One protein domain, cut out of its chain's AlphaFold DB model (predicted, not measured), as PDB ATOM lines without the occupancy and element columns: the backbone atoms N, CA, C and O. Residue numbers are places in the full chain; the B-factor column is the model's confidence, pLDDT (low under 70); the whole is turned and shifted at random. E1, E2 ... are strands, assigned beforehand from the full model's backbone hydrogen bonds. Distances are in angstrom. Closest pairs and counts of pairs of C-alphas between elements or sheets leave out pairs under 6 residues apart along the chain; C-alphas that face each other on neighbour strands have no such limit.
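This is residues 225 to 312 of the 601 residues of an uncharacterized protein of Chloroflexi bacterium (UniProt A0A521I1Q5). A long two-stranded hairpin, E1 and E2, lies over part of a strongly twisted four-stranded sheet, E3 to E6, as a loose sandwich whose two sheets are only partly face to face. The length ends at the turn of that hairpin, at Glu 238, on one side and in the long loop between E4 and E5, at Phe 280, on the other. The printed part has 88 residues, with no named helix and six named strands, E1 to E6, along the chain; the class is all strand. The larger sheet has the order E3, E4, E5, E6 and the smaller E1, E2, both antiparallel. The whole is loose, with a radius of gyration of the C-alphas of 15.3 A, and elongated, spanning 49 by 27 by 20 A.

Find C-alpha 226 at (15.301, 142.306, 23.495); from there E1, residues 226 to 236, runs 30.5 A to C-alpha 236 at (-8.324, 153.664, 39.091). E2, residues 241 to 251, comes back over 27.1 A and bends by 68 degrees at residue 245. Next come E3, residues 258 to 263, and E4, residues 268 to 275, 23.4 A long. After the loop, E5, residues 289 to 297, runs 25.7 A, and E6, residues 302 to 310, runs 24.0 A to C-alpha 310 at (27.082, 145.303, 42.094).

Begin with the larger sheet, where E3, E4, E5 and E6 form a meander, each strand the antiparallel neighbour of the one before. Between E3 and E4, look at N 260 and O 271, 2.8 A apart; between E4 and E5, at N 272 and O 292, 2.8 A; between E5 and E6, at N 293 and O 307, 2.9 A, each pair within hydrogen-bond range. E3 and E6 are its edge strands. In the hairpin E1 and E2, N 230 and O 248 are within hydrogen-bond range at 2.9 A. Across the sandwich, the closest C-alphas of E2 and E6 are those of Ile 245 and Lys 302, 4.4 A apart, and those of E2 and E3 are Leu 250 and Asp 258, 6.7 A apart. E2 and E5 are near each other, with 5 pairs of C-alphas within 10 A. E1 is apart from E4, E5 and E6, and only just apart from E3, with the closest C-alphas at 8.4 A.

The C-alphas of Glu 238 and Phe 280, the two farthest apart, are 50.4 A from each other. The printed part has no cut. The link from E4 to E5, residues 276 to 288, is long. The mean pLDDT of the printed part is 86.2, and you will find it under 70 at residues 264 to 267 and 282 to 284.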
ATOM      1  N   GLY A 225      19.392 142.374  20.821       85.12
ATOM      2  CA  GLY A 225      18.763 141.730  21.976       85.12
ATOM      3  C   GLY A 225      17.278 142.071  22.034       85.12
ATOM      4  O   GLY A 225      16.721 142.557  21.051       85.12
ATOM      5  N   THR A 226      16.653 141.844  23.179       88.62
ATOM      6  CA  THR A 226      15.301 142.306  23.495       88.62
ATOM      7  C   THR A 226      15.319 143.190  24.741       88.62
ATOM      8  O   THR A 226      16.210 143.098  25.591       88.62
ATOM      9  N   THR A 227      14.334 144.075  24.824       90.75
ATOM     10  CA  THR A 227      14.036 144.855  26.023       90.75
ATOM     11  C   THR A 227      12.700 144.382  26.563       90.75
ATOM     12  O   THR A 227      11.722 144.338  25.823       90.75
ATOM     13  N   ASN A 228      12.658 144.005  27.835       93.44
ATOM     14  CA  ASN A 228      11.431 143.645  28.529       93.44
ATOM     15  C   ASN A 228      10.961 144.844  29.356       93.44
ATOM     16  O   ASN A 228      11.527 145.133  30.408       93.44
ATOM     17  N   ASP A 229       9.919 145.517  28.888       92.81
ATOM     18  CA  ASP A 229       9.297 146.656  29.556       92.81
ATOM     19  C   ASP A 229       8.330 146.157  30.629       92.81
ATOM     20  O   ASP A 229       7.162 145.856  30.361       92.81
ATOM     21  N   LEU A 230       8.825 146.049  31.860       95.44
ATOM     22  CA  LEU A 230       8.037 145.708  33.035       95.44
ATOM     23  C   LEU A 230       7.232 146.923  33.485       95.44
ATOM     24  O   LEU A 230       7.799 147.969  33.774       95.44
ATOM     25  N   THR A 231       5.920 146.770  33.630       95.88
ATOM     26  CA  THR A 231       5.038 147.796  34.191       95.88
ATOM     27  C   THR A 231       4.167 147.218  35.296       95.88
ATOM     28  O   THR A 231       3.561 146.159  35.138       95.88
ATOM     29  N   ILE A 232       4.069 147.950  36.405       95.56
ATOM     30  CA  ILE A 232       3.098 147.719  37.471       95.56
ATOM     31  C   ILE A 232       2.191 148.940  37.547       95.56
ATOM     32  O   ILE A 232       2.654 150.073  37.724       95.56
ATOM     33  N   ALA A 233       0.891 148.709  37.411       95.12
ATOM     34  CA  ALA A 233      -0.106 149.758  37.362       95.12
ATOM     35  C   ALA A 233      -1.272 149.491  38.316       95.12
ATOM     36  O   ALA A 233      -1.829 148.395  38.383       95.12
ATOM     37  N   ARG A 234      -1.683 150.546  39.011       93.81
ATOM     38  CA  ARG A 234      -2.886 150.584  39.831       93.81
ATOM     39  C   ARG A 234      -4.089 150.900  38.960       93.81
ATOM     40  O   ARG A 234      -4.080 151.883  38.218       93.81
ATOM     41  N   TRP A 235      -5.140 150.099  39.066       93.00
ATOM     42  CA  TRP A 235      -6.396 150.418  38.404       93.00
ATOM     43  C   TRP A 235      -7.171 151.482  39.189       93.00
ATOM     44  O   TRP A 235      -7.478 151.298  40.365       93.00
ATOM     45  N   LEU A 236      -7.511 152.590  38.532       91.00
ATOM     46  CA  LEU A 236      -8.324 153.664  39.091       91.00
ATOM     47  C   LEU A 236      -9.756 153.523  38.569       91.00
ATOM     48  O   LEU A 236     -10.085 154.004  37.485       91.00
ATOM     49  N   ALA A 237     -10.608 152.848  39.345       86.06
ATOM     50  CA  ALA A 237     -11.953 152.455  38.918       86.06
ATOM     51  C   ALA A 237     -12.847 153.630  38.486       86.06
ATOM     52  O   ALA A 237     -13.588 153.514  37.513       86.06
ATOM     53  N   GLU A 238     -12.764 154.772  39.169       85.88
ATOM     54  CA  GLU A 238     -13.554 155.966  38.829       85.88
ATOM     55  C   GLU A 238     -13.072 156.654  37.545       85.88
ATOM     56  O   GLU A 238     -13.857 157.238  36.801       85.88
ATOM     57  N   GLU A 239     -11.775 156.560  37.263       88.69
ATOM     58  CA  GLU A 239     -11.137 157.185  36.104       88.69
ATOM     59  C   GLU A 239     -11.068 156.232  34.899       88.69
ATOM     60  O   GLU A 239     -10.705 156.648  33.802       88.69
ATOM     61  N   LYS A 240     -11.435 154.957  35.100       89.31
ATOM     62  CA  LYS A 240     -11.327 153.860  34.128       89.31
ATOM     63  C   LYS A 240      -9.945 153.796  33.461       89.31
ATOM     64  O   LYS A 240      -9.842 153.603  32.248       89.31
ATOM     65  N   GLN A 241      -8.884 153.967  34.253       90.44
ATOM     66  CA  GLN A 241      -7.510 153.998  33.753       90.44
ATOM     67  C   GLN A 241      -6.520 153.248  34.644       90.44
ATOM     68  O   GLN A 241      -6.684 153.157  35.860       90.44
ATOM     69  N   ALA A 242      -5.453 152.751  34.020       91.00
ATOM     70  CA  ALA A 242      -4.307 152.179  34.706       91.00
ATOM     71  C   ALA A 242      -3.280 153.286  34.988       91.00
ATOM     72  O   ALA A 242      -2.728 153.879  34.062       91.00
ATOM     73  N   LYS A 243      -3.016 153.564  36.265       91.75
ATOM     74  CA  LYS A 243      -1.964 154.479  36.709       91.75
ATOM     75  C   LYS A 243      -0.687 153.692  36.979       91.75
ATOM     76  O   LYS A 243      -0.648 152.885  37.903       91.75
ATOM     77  N   THR A 244       0.367 153.945  36.213       92.38
ATOM     78  CA  THR A 244       1.685 153.344  36.456       92.38
ATOM     79  C   THR A 244       2.242 153.785  37.809       92.38
ATOM     80  O   THR A 244       2.388 154.981  38.061       92.38
ATOM     81  N   ILE A 245       2.581 152.815  38.659       92.50
ATOM     82  CA  ILE A 245       3.243 153.031  39.957       92.50
ATOM     83  C   ILE A 245       4.686 152.503  39.966       92.50
ATOM     84  O   ILE A 245       5.460 152.819  40.868       92.50
ATOM     85  N   PHE A 246       5.057 151.712  38.957       92.94
ATOM     86  CA  PHE A 246       6.428 151.309  38.669       92.94
ATOM     87  C   PHE A 246       6.564 150.923  37.197       92.94
ATOM     88  O   PHE A 246       5.670 150.291  36.633       92.94
ATOM     89  N   HIS A 247       7.696 151.260  36.595       93.00
ATOM     90  CA  HIS A 247       8.096 150.747  35.294       93.00
ATOM     91  C   HIS A 247       9.608 150.564  35.267       93.00
ATOM     92  O   HIS A 247      10.308 151.359  35.892       93.00
ATOM     93  N   ALA A 248      10.086 149.546  34.552       91.31
ATOM     94  CA  ALA A 248      11.494 149.361  34.234       91.31
ATOM     95  C   ALA A 248      11.682 148.683  32.865       91.31
ATOM     96  O   ALA A 248      11.092 147.631  32.614       91.31
ATOM     97  N   ALA A 249      12.556 149.230  32.026       90.62
ATOM     98  CA  ALA A 249      13.067 148.596  30.820       90.62
ATOM     99  C   ALA A 249      14.231 147.655  31.182       90.62
ATOM    100  O   ALA A 249      15.302 148.078  31.622       90.62
ATOM    101  N   LEU A 250      14.021 146.350  31.014       91.44
ATOM    102  CA  LEU A 250      14.998 145.302  31.321       91.44
ATOM    103  C   LEU A 250      15.676 144.847  30.026       91.44
ATOM    104  O   LEU A 250      15.129 144.050  29.262       91.44
ATOM    105  N   ILE A 251      16.869 145.365  29.760       88.06
ATOM    106  CA  ILE A 251      17.590 145.148  28.504       88.06
ATOM    107  C   ILE A 251      18.482 143.915  28.626       88.06
ATOM    108  O   ILE A 251      19.247 143.804  29.581       88.06
ATOM    109  N   ASN A 252      18.418 142.993  27.659       86.06
ATOM    110  CA  ASN A 252      19.112 141.703  27.767       86.06
ATOM    111  C   ASN A 252      20.243 141.455  26.754       86.06
ATOM    112  O   ASN A 252      20.785 140.347  26.704       86.06
ATOM    113  N   TRP A 253      20.617 142.444  25.927       79.94
ATOM    114  CA  TRP A 253      21.612 142.230  24.856       79.94
ATOM    115  C   TRP A 253      22.985 141.779  25.366       79.94
ATOM    116  O   TRP A 253      23.822 141.324  24.591       79.94
ATOM    117  N   ALA A 254      23.206 141.913  26.665       75.50
ATOM    118  CA  ALA A 254      24.477 141.793  27.342       75.50
ATOM    119  C   ALA A 254      24.526 140.702  28.419       75.50
ATOM    120  O   ALA A 254      25.508 140.557  29.147       75.50
ATOM    121  N   GLY A 255      23.435 139.965  28.565       81.94
ATOM    122  CA  GLY A 255      23.182 139.116  29.713       81.94
ATOM    123  C   GLY A 255      21.722 139.222  30.110       81.94
ATOM    124  O   GLY A 255      21.023 140.150  29.721       81.94
ATOM    125  N   GLU A 256      21.249 138.242  30.863       87.81
ATOM    126  CA  GLU A 256      19.857 138.199  31.288       87.81
ATOM    127  C   GLU A 256      19.562 139.331  32.280       87.81
ATOM    128  O   GLU A 256      20.226 139.449  33.313       87.81
ATOM    129  N   SER A 257      18.566 140.150  31.943       90.75
ATOM    130  CA  SER A 257      17.925 141.077  32.870       90.75
ATOM    131  C   SER A 257      16.585 140.493  33.286       90.75
ATOM    132  O   SER A 257      15.794 140.088  32.434       90.75
ATOM    133  N   ASP A 258      16.342 140.450  34.587       92.50
ATOM    134  CA  ASP A 258      15.187 139.795  35.187       92.50
ATOM    135  C   ASP A 258      14.659 140.604  36.376       92.50
ATOM    136  O   ASP A 258      15.331 141.499  36.906       92.50
ATOM    137  N   TYR A 259      13.449 140.275  36.811       94.38
ATOM    138  CA  TYR A 259      12.826 140.865  37.977       94.38
ATOM    139  C   TYR A 259      12.171 139.817  38.873       94.38
ATOM    140  O   TYR A 259      11.630 138.804  38.437       94.38
ATOM    141  N   GLN A 260      12.156 140.110  40.167       94.38
ATOM    142  CA  GLN A 260      11.446 139.327  41.160       94.38
ATOM    143  C   GLN A 260      10.615 140.251  42.041       94.38
ATOM    144  O   GLN A 260      11.116 141.238  42.576       94.38
ATOM    145  N   ILE A 261       9.347 139.895  42.230       91.81
ATOM    146  CA  ILE A 261       8.477 140.540  43.212       91.81
ATOM    147  C   ILE A 261       8.513 139.702  44.487       91.81
ATOM    148  O   ILE A 261       8.136 138.527  44.487       91.81
ATOM    149  N   GLU A 262       8.972 140.305  45.576       87.06
ATOM    150  CA  GLU A 262       8.985 139.703  46.902       87.06
ATOM    151  C   GLU A 262       7.961 140.402  47.791       87.06
ATOM    152  O   GLU A 262       8.206 141.491  48.307       87.06
ATOM    153  N   THR A 263       6.819 139.747  47.986       75.06
ATOM    154  CA  THR A 263       5.749 140.215  48.872       75.06
ATOM    155  C   THR A 263       5.833 139.491  50.212       75.06
ATOM    156  O   THR A 263       5.712 138.266  50.292       75.06
ATOM    157  N   THR A 264       6.031 140.248  51.286       65.38
ATOM    158  CA  THR A 264       5.936 139.782  52.676       65.38
ATOM    159  C   THR A 264       4.626 140.261  53.308       65.38
ATOM    160  O   THR A 264       3.798 140.880  52.649       65.38
ATOM    161  N   ALA A 265       4.394 139.945  54.587       59.38
ATOM    162  CA  ALA A 265       3.242 140.494  55.306       59.38
ATOM    163  C   ALA A 265       3.349 142.016  55.528       59.38
ATOM    164  O   ALA A 265       2.316 142.659  55.685       59.38
ATOM    165  N   ASP A 266       4.572 142.557  55.531       54.62
ATOM    166  CA  ASP A 266       4.860 143.920  55.993       54.62
ATOM    167  C   ASP A 266       5.391 144.841  54.879       54.62
ATOM    168  O   ASP A 266       5.393 146.059  55.040       54.62
ATOM    169  N   ALA A 267       5.857 144.274  53.763       63.16
ATOM    170  CA  ALA A 267       6.444 145.012  52.647       63.16
ATOM    171  C   ALA A 267       6.417 144.196  51.352       63.16
ATOM    172  O   ALA A 267       6.587 142.972  51.378       63.16
ATOM    173  N   SER A 268       6.303 144.895  50.228       79.69
ATOM    174  CA  SER A 268       6.563 144.361  48.896       79.69
ATOM    175  C   SER A 268       7.770 145.066  48.308       79.69
ATOM    176  O   SER A 268       7.849 146.295  48.323       79.69
ATOM    177  N   SER A 269       8.699 144.280  47.779       90.81
ATOM    178  CA  SER A 269       9.862 144.799  47.075       90.81
ATOM    179  C   SER A 269       9.941 144.234  45.667       90.81
ATOM    180  O   SER A 269       9.539 143.096  45.412       90.81
ATOM    181  N   ILE A 270      10.467 145.043  44.758       93.12
ATOM    182  CA  ILE A 270      10.800 144.634  43.399       93.12
ATOM    183  C   ILE A 270      12.315 144.585  43.320       93.12
ATOM    184  O   ILE A 270      12.993 145.587  43.552       93.12
ATOM    185  N   LYS A 271      12.854 143.413  43.008       93.94
ATOM    186  CA  LYS A 271      14.279 143.216  42.776       93.94
ATOM    187  C   LYS A 271      14.516 143.087  41.291       93.94
ATOM    188  O   LYS A 271      14.030 142.141  40.685       93.94
ATOM    189  N   LEU A 272      15.279 144.009  40.731       93.94
ATOM    190  CA  LEU A 272      15.793 143.910  39.373       93.94
ATOM    191  C   LEU A 272      17.186 143.295  39.439       93.94
ATOM    192  O   LEU A 272      17.993 143.715  40.267       93.94
ATOM    193  N   THR A 273      17.478 142.322  38.582       93.12
ATOM    194  CA  THR A 273      18.826 141.775  38.392       93.12
ATOM    195  C   THR A 273      19.218 141.953  36.939       93.12
ATOM    196  O   THR A 273      18.440 141.601  36.065       93.12
ATOM    197  N   PHE A 274      20.399 142.501  36.673       91.00
ATOM    198  CA  PHE A 274      20.822 142.842  35.314       91.00
ATOM    199  C   PHE A 274      22.351 142.834  35.179       91.00
ATOM    200  O   PHE A 274      23.048 143.026  36.181       91.00
ATOM    201  N   PRO A 275      22.910 142.626  33.974       87.88
ATOM    202  CA  PRO A 275      24.340 142.779  33.738       87.88
ATOM    203  C   PRO A 275      24.762 144.242  33.944       87.88
ATOM    204  O   PRO A 275      24.166 145.164  33.391       87.88
ATOM    205  N   TRP A 276      25.802 144.461  34.745       85.81
ATOM    206  CA  TRP A 276      26.356 145.779  35.034       85.81
ATOM    207  C   TRP A 276      27.526 146.110  34.107       85.81
ATOM    208  O   TRP A 276      28.528 145.391  34.069       85.81
ATOM    209  N   PHE A 277      27.404 147.232  33.402       79.00
ATOM    210  CA  PHE A 277      28.385 147.713  32.436       79.00
ATOM    211  C   PHE A 277      29.411 148.623  33.087       79.00
ATOM    212  O   PHE A 277      29.071 149.628  33.710       79.00
ATOM    213  N   GLY A 278      30.684 148.291  32.891       75.19
ATOM    214  CA  GLY A 278      31.759 149.249  33.090       75.19
ATOM    215  C   GLY A 278      31.999 150.126  31.867       75.19
ATOM    216  O   GLY A 278      31.457 149.860  30.802       75.19
ATOM    217  N   ALA A 279      32.883 151.115  32.012       72.19
ATOM    218  CA  ALA A 279      33.302 151.984  30.911       72.19
ATOM    219  C   ALA A 279      33.819 151.178  29.699       72.19
ATOM    220  O   ALA A 279      33.368 151.345  28.579       72.19
ATOM    221  N   PHE A 280      34.690 150.190  29.920       70.81
ATOM    222  CA  PHE A 280      35.386 149.504  28.820       70.81
ATOM    223  C   PHE A 280      34.772 148.148  28.483       70.81
ATOM    224  O   PHE A 280      35.483 147.165  28.258       70.81
ATOM    225  N   ASP A 281      33.448 148.074  28.517       72.06
ATOM    226  CA  ASP A 281      32.701 146.851  28.270       72.06
ATOM    227  C   ASP A 281      32.030 146.843  26.901       72.06
ATOM    228  O   ASP A 281      31.603 147.863  26.374       72.06
ATOM    229  N   HIS A 282      31.916 145.648  26.321       68.69
ATOM    230  CA  HIS A 282      31.171 145.441  25.090       68.69
ATOM    231  C   HIS A 282      30.227 144.250  25.191       68.69
ATOM    232  O   HIS A 282      30.422 143.339  25.992       68.69
ATOM    233  N   LYS A 283      29.239 144.243  24.294       64.56
ATOM    234  CA  LYS A 283      28.046 143.385  24.308       64.56
ATOM    235  C   LYS A 283      28.190 141.878  24.290       64.56
ATOM    236  O   LYS A 283      27.181 141.195  24.375       64.56
ATOM    237  N   LEU A 284      29.400 141.350  24.181       67.69
ATOM    238  CA  LEU A 284      29.626 139.909  24.059       67.69
ATOM    239  C   LEU A 284      30.441 139.332  25.219       67.69
ATOM    240  O   LEU A 284      30.779 138.149  25.191       67.69
ATOM    241  N   LEU A 285      30.749 140.137  26.240       74.56
ATOM    242  CA  LEU A 285      31.513 139.681  27.397       74.56
ATOM    243  C   LEU A 285      30.613 139.320  28.569       74.56
ATOM    244  O   LEU A 285      29.474 139.748  28.682       74.56
ATOM    245  N   ALA A 286      31.145 138.516  29.486       78.38
ATOM    246  CA  ALA A 286      30.478 138.283  30.758       78.38
ATOM    247  C   ALA A 286      30.639 139.513  31.666       78.38
ATOM    248  O   ALA A 286      31.767 139.916  31.988       78.38
ATOM    249  N   HIS A 287      29.528 140.073  32.127       83.00
ATOM    250  CA  HIS A 287      29.501 141.215  33.039       83.00
ATOM    251  C   HIS A 287      29.182 140.758  34.472       83.00
ATOM    252  O   HIS A 287      28.559 139.708  34.650       83.00
ATOM    253  N   PRO A 288      29.637 141.478  35.513       87.88
ATOM    254  CA  PRO A 288      29.100 141.295  36.856       87.88
ATOM    255  C   PRO A 288      27.598 141.584  36.843       87.88
ATOM    256  O   PRO A 288      27.161 142.472  36.118       87.88
ATOM    257  N   ASN A 289      26.813 140.899  37.669       89.69
ATOM    258  CA  ASN A 289      25.410 141.273  37.832       89.69
ATOM    259  C   ASN A 289      25.276 142.405  38.857       89.69
ATOM    260  O   ASN A 289      25.930 142.385  39.901       89.69
ATOM    261  N   ALA A 290      24.399 143.361  38.586       90.38
ATOM    262  CA  ALA A 290      23.857 144.266  39.584       90.38
ATOM    263  C   ALA A 290      22.470 143.799  40.025       90.38
ATOM    264  O   ALA A 290      21.725 143.177  39.266       90.38
ATOM    265  N   THR A 291      22.134 144.126  41.266       92.00
ATOM    266  CA  THR A 291      20.793 143.983  41.819       92.00
ATOM    267  C   THR A 291      20.338 145.334  42.339       92.00
ATOM    268  O   THR A 291      21.047 145.946  43.140       92.00
ATOM    269  N   GLN A 292      19.160 145.778  41.914       91.00
ATOM    270  CA  GLN A 292      18.500 146.975  42.422       91.00
ATOM    271  C   GLN A 292      17.204 146.575  43.122       91.00
ATOM    272  O   GLN A 292      16.398 145.835  42.564       91.00
ATOM    273  N   THR A 293      17.007 147.060  44.342       91.50
ATOM    274  CA  THR A 293      15.789 146.818  45.123       91.50
ATOM    275  C   THR A 293      14.974 148.094  45.172       91.50
ATOM    276  O   THR A 293      15.511 149.162  45.481       91.50
ATOM    277  N   TRP A 294      13.682 147.955  44.917       91.69
ATOM    278  CA  TRP A 294      12.694 149.016  44.964       91.69
ATOM    279  C   TRP A 294      11.618 148.669  45.985       91.69
ATOM    280  O   TRP A 294      11.160 147.528  46.034       91.69
ATOM    281  N   GLU A 295      11.204 149.649  46.777       91.62
ATOM    282  CA  GLU A 295      10.138 149.507  47.771       91.62
ATOM    283  C   GLU A 295       9.043 150.535  47.508       91.62
ATOM    284  O   GLU A 295       9.298 151.602  46.947       91.62
ATOM    285  N   TYR A 296       7.813 150.199  47.884       90.81
ATOM    286  CA  TYR A 296       6.673 151.085  47.704       90.81
ATOM    287  C   TYR A 296       6.702 152.248  48.707       90.81
ATOM    288  O   TYR A 296       6.771 152.027  49.916       90.81
ATOM    289  N   ASP A 297       6.620 153.483  48.209       87.44
ATOM    290  CA  ASP A 297       6.496 154.695  49.018       87.44
ATOM    291  C   ASP A 297       5.049 155.205  48.974       87.44
ATOM    292  O   ASP A 297       4.610 155.795  47.983       87.44
ATOM    293  N   ASP A 298       4.314 155.010  50.076       87.12
ATOM    294  CA  ASP A 298       2.920 155.450  50.225       87.12
ATOM    295  C   ASP A 298       2.754 156.970  50.005       87.12
ATOM    296  O   ASP A 298       1.704 157.417  49.546       87.12
ATOM    297  N   ALA A 299       3.760 157.788  50.340       86.06
ATOM    298  CA  ALA A 299       3.668 159.242  50.206       86.06
ATOM    299  C   ALA A 299       3.789 159.697  48.748       86.06
ATOM    300  O   ALA A 299       3.229 160.729  48.373       86.06
ATOM    301  N   GLN A 300       4.524 158.934  47.938       82.94
ATOM    302  CA  GLN A 300       4.719 159.213  46.519       82.94
ATOM    303  C   GLN A 300       3.802 158.381  45.610       82.94
ATOM    304  O   GLN A 300       3.744 158.659  44.412       82.94
ATOM    305  N   ASP A 301       3.087 157.395  46.167       87.94
ATOM    306  CA  ASP A 301       2.206 156.458  45.453       87.94
ATOM    307  C   ASP A 301       2.933 155.771  44.279       87.94
ATOM    308  O   ASP A 301       2.417 155.675  43.163       87.94
ATOM    309  N   LYS A 302       4.190 155.361  44.520       89.69
ATOM    310  CA  LYS A 302       5.072 154.694  43.550       89.69
ATOM    311  C   LYS A 302       6.172 153.887  44.241       89.69
ATOM    312  O   LYS A 302       6.493 154.125  45.403       89.69
ATOM    313  N   PHE A 303       6.800 152.977  43.504       89.31
ATOM    314  CA  PHE A 303       8.027 152.323  43.954       89.31
ATOM    315  C   PHE A 303       9.240 153.247  43.785       89.31
ATOM    316  O   PHE A 303       9.387 153.916  42.761       89.31
ATOM    317  N   VAL A 304      10.124 153.258  44.783       86.00
ATOM    318  CA  VAL A 304      11.357 154.059  44.815       86.00
ATOM    319  C   VAL A 304      12.575 153.167  45.078       86.00
ATOM    320  O   VAL A 304      12.450 152.157  45.779       86.00
ATOM    321  N   PRO A 305      13.757 153.492  44.527       86.19
ATOM    322  CA  PRO A 305      14.930 152.647  44.683       86.19
ATOM    323  C   PRO A 305      15.488 152.801  46.102       86.19
ATOM    324  O   PRO A 305      15.762 153.911  46.558       86.19
ATOM    325  N   VAL A 306      15.695 151.686  46.805       86.94
ATOM    326  CA  VAL A 306      16.213 151.685  48.189       86.94
ATOM    327  C   VAL A 306      17.631 151.136  48.303       86.94
ATOM    328  O   VAL A 306      18.354 151.464  49.243       86.94
ATOM    329  N   SER A 307      18.068 150.312  47.346       86.50
ATOM    330  CA  SER A 307      19.427 149.769  47.340       86.50
ATOM    331  C   SER A 307      19.873 149.354  45.947       86.50
ATOM    332  O   SER A 307      19.062 148.851  45.174       86.50
ATOM    333  N   GLN A 308      21.175 149.447  45.691       87.31
ATOM    334  CA  GLN A 308      21.828 148.815  44.550       87.31
ATOM    335  C   GLN A 308      23.112 148.137  45.018       87.31
ATOM    336  O   GLN A 308      23.898 148.717  45.768       87.31
ATOM    337  N   THR A 309      23.330 146.908  44.567       89.44
ATOM    338  CA  THR A 309      24.555 146.151  44.819       89.44
ATOM    339  C   THR A 309      25.099 145.628  43.508       89.44
ATOM    340  O   THR A 309      24.366 144.994  42.757       89.44
ATOM    341  N   ILE A 310      26.381 145.854  43.253       89.44
ATOM    342  CA  ILE A 310      27.082 145.303  42.094       89.44
ATOM    343  C   ILE A 310      27.916 144.127  42.589       89.44
ATOM    344  O   ILE A 310      28.591 144.222  43.616       89.44
ATOM    345  N   GLN A 311      27.848 143.002  41.885       91.12
ATOM    346  CA  GLN A 311      28.665 141.840  42.185       91.12
ATOM    347  C   GLN A 311      30.153 142.201  42.113       91.12
ATOM    348  O   GLN A 311      30.610 142.838  41.167       91.12
ATOM    349  N   GLU A 312      30.921 141.740  43.101       90.56
ATOM    350  CA  GLU A 312      32.370 141.942  43.124       90.56
ATOM    351  C   GLU A 312      33.032 141.453  41.825       90.56
ATOM    352  O   GLU A 312      32.712 140.354  41.346       90.56
TER     353      GLU A 312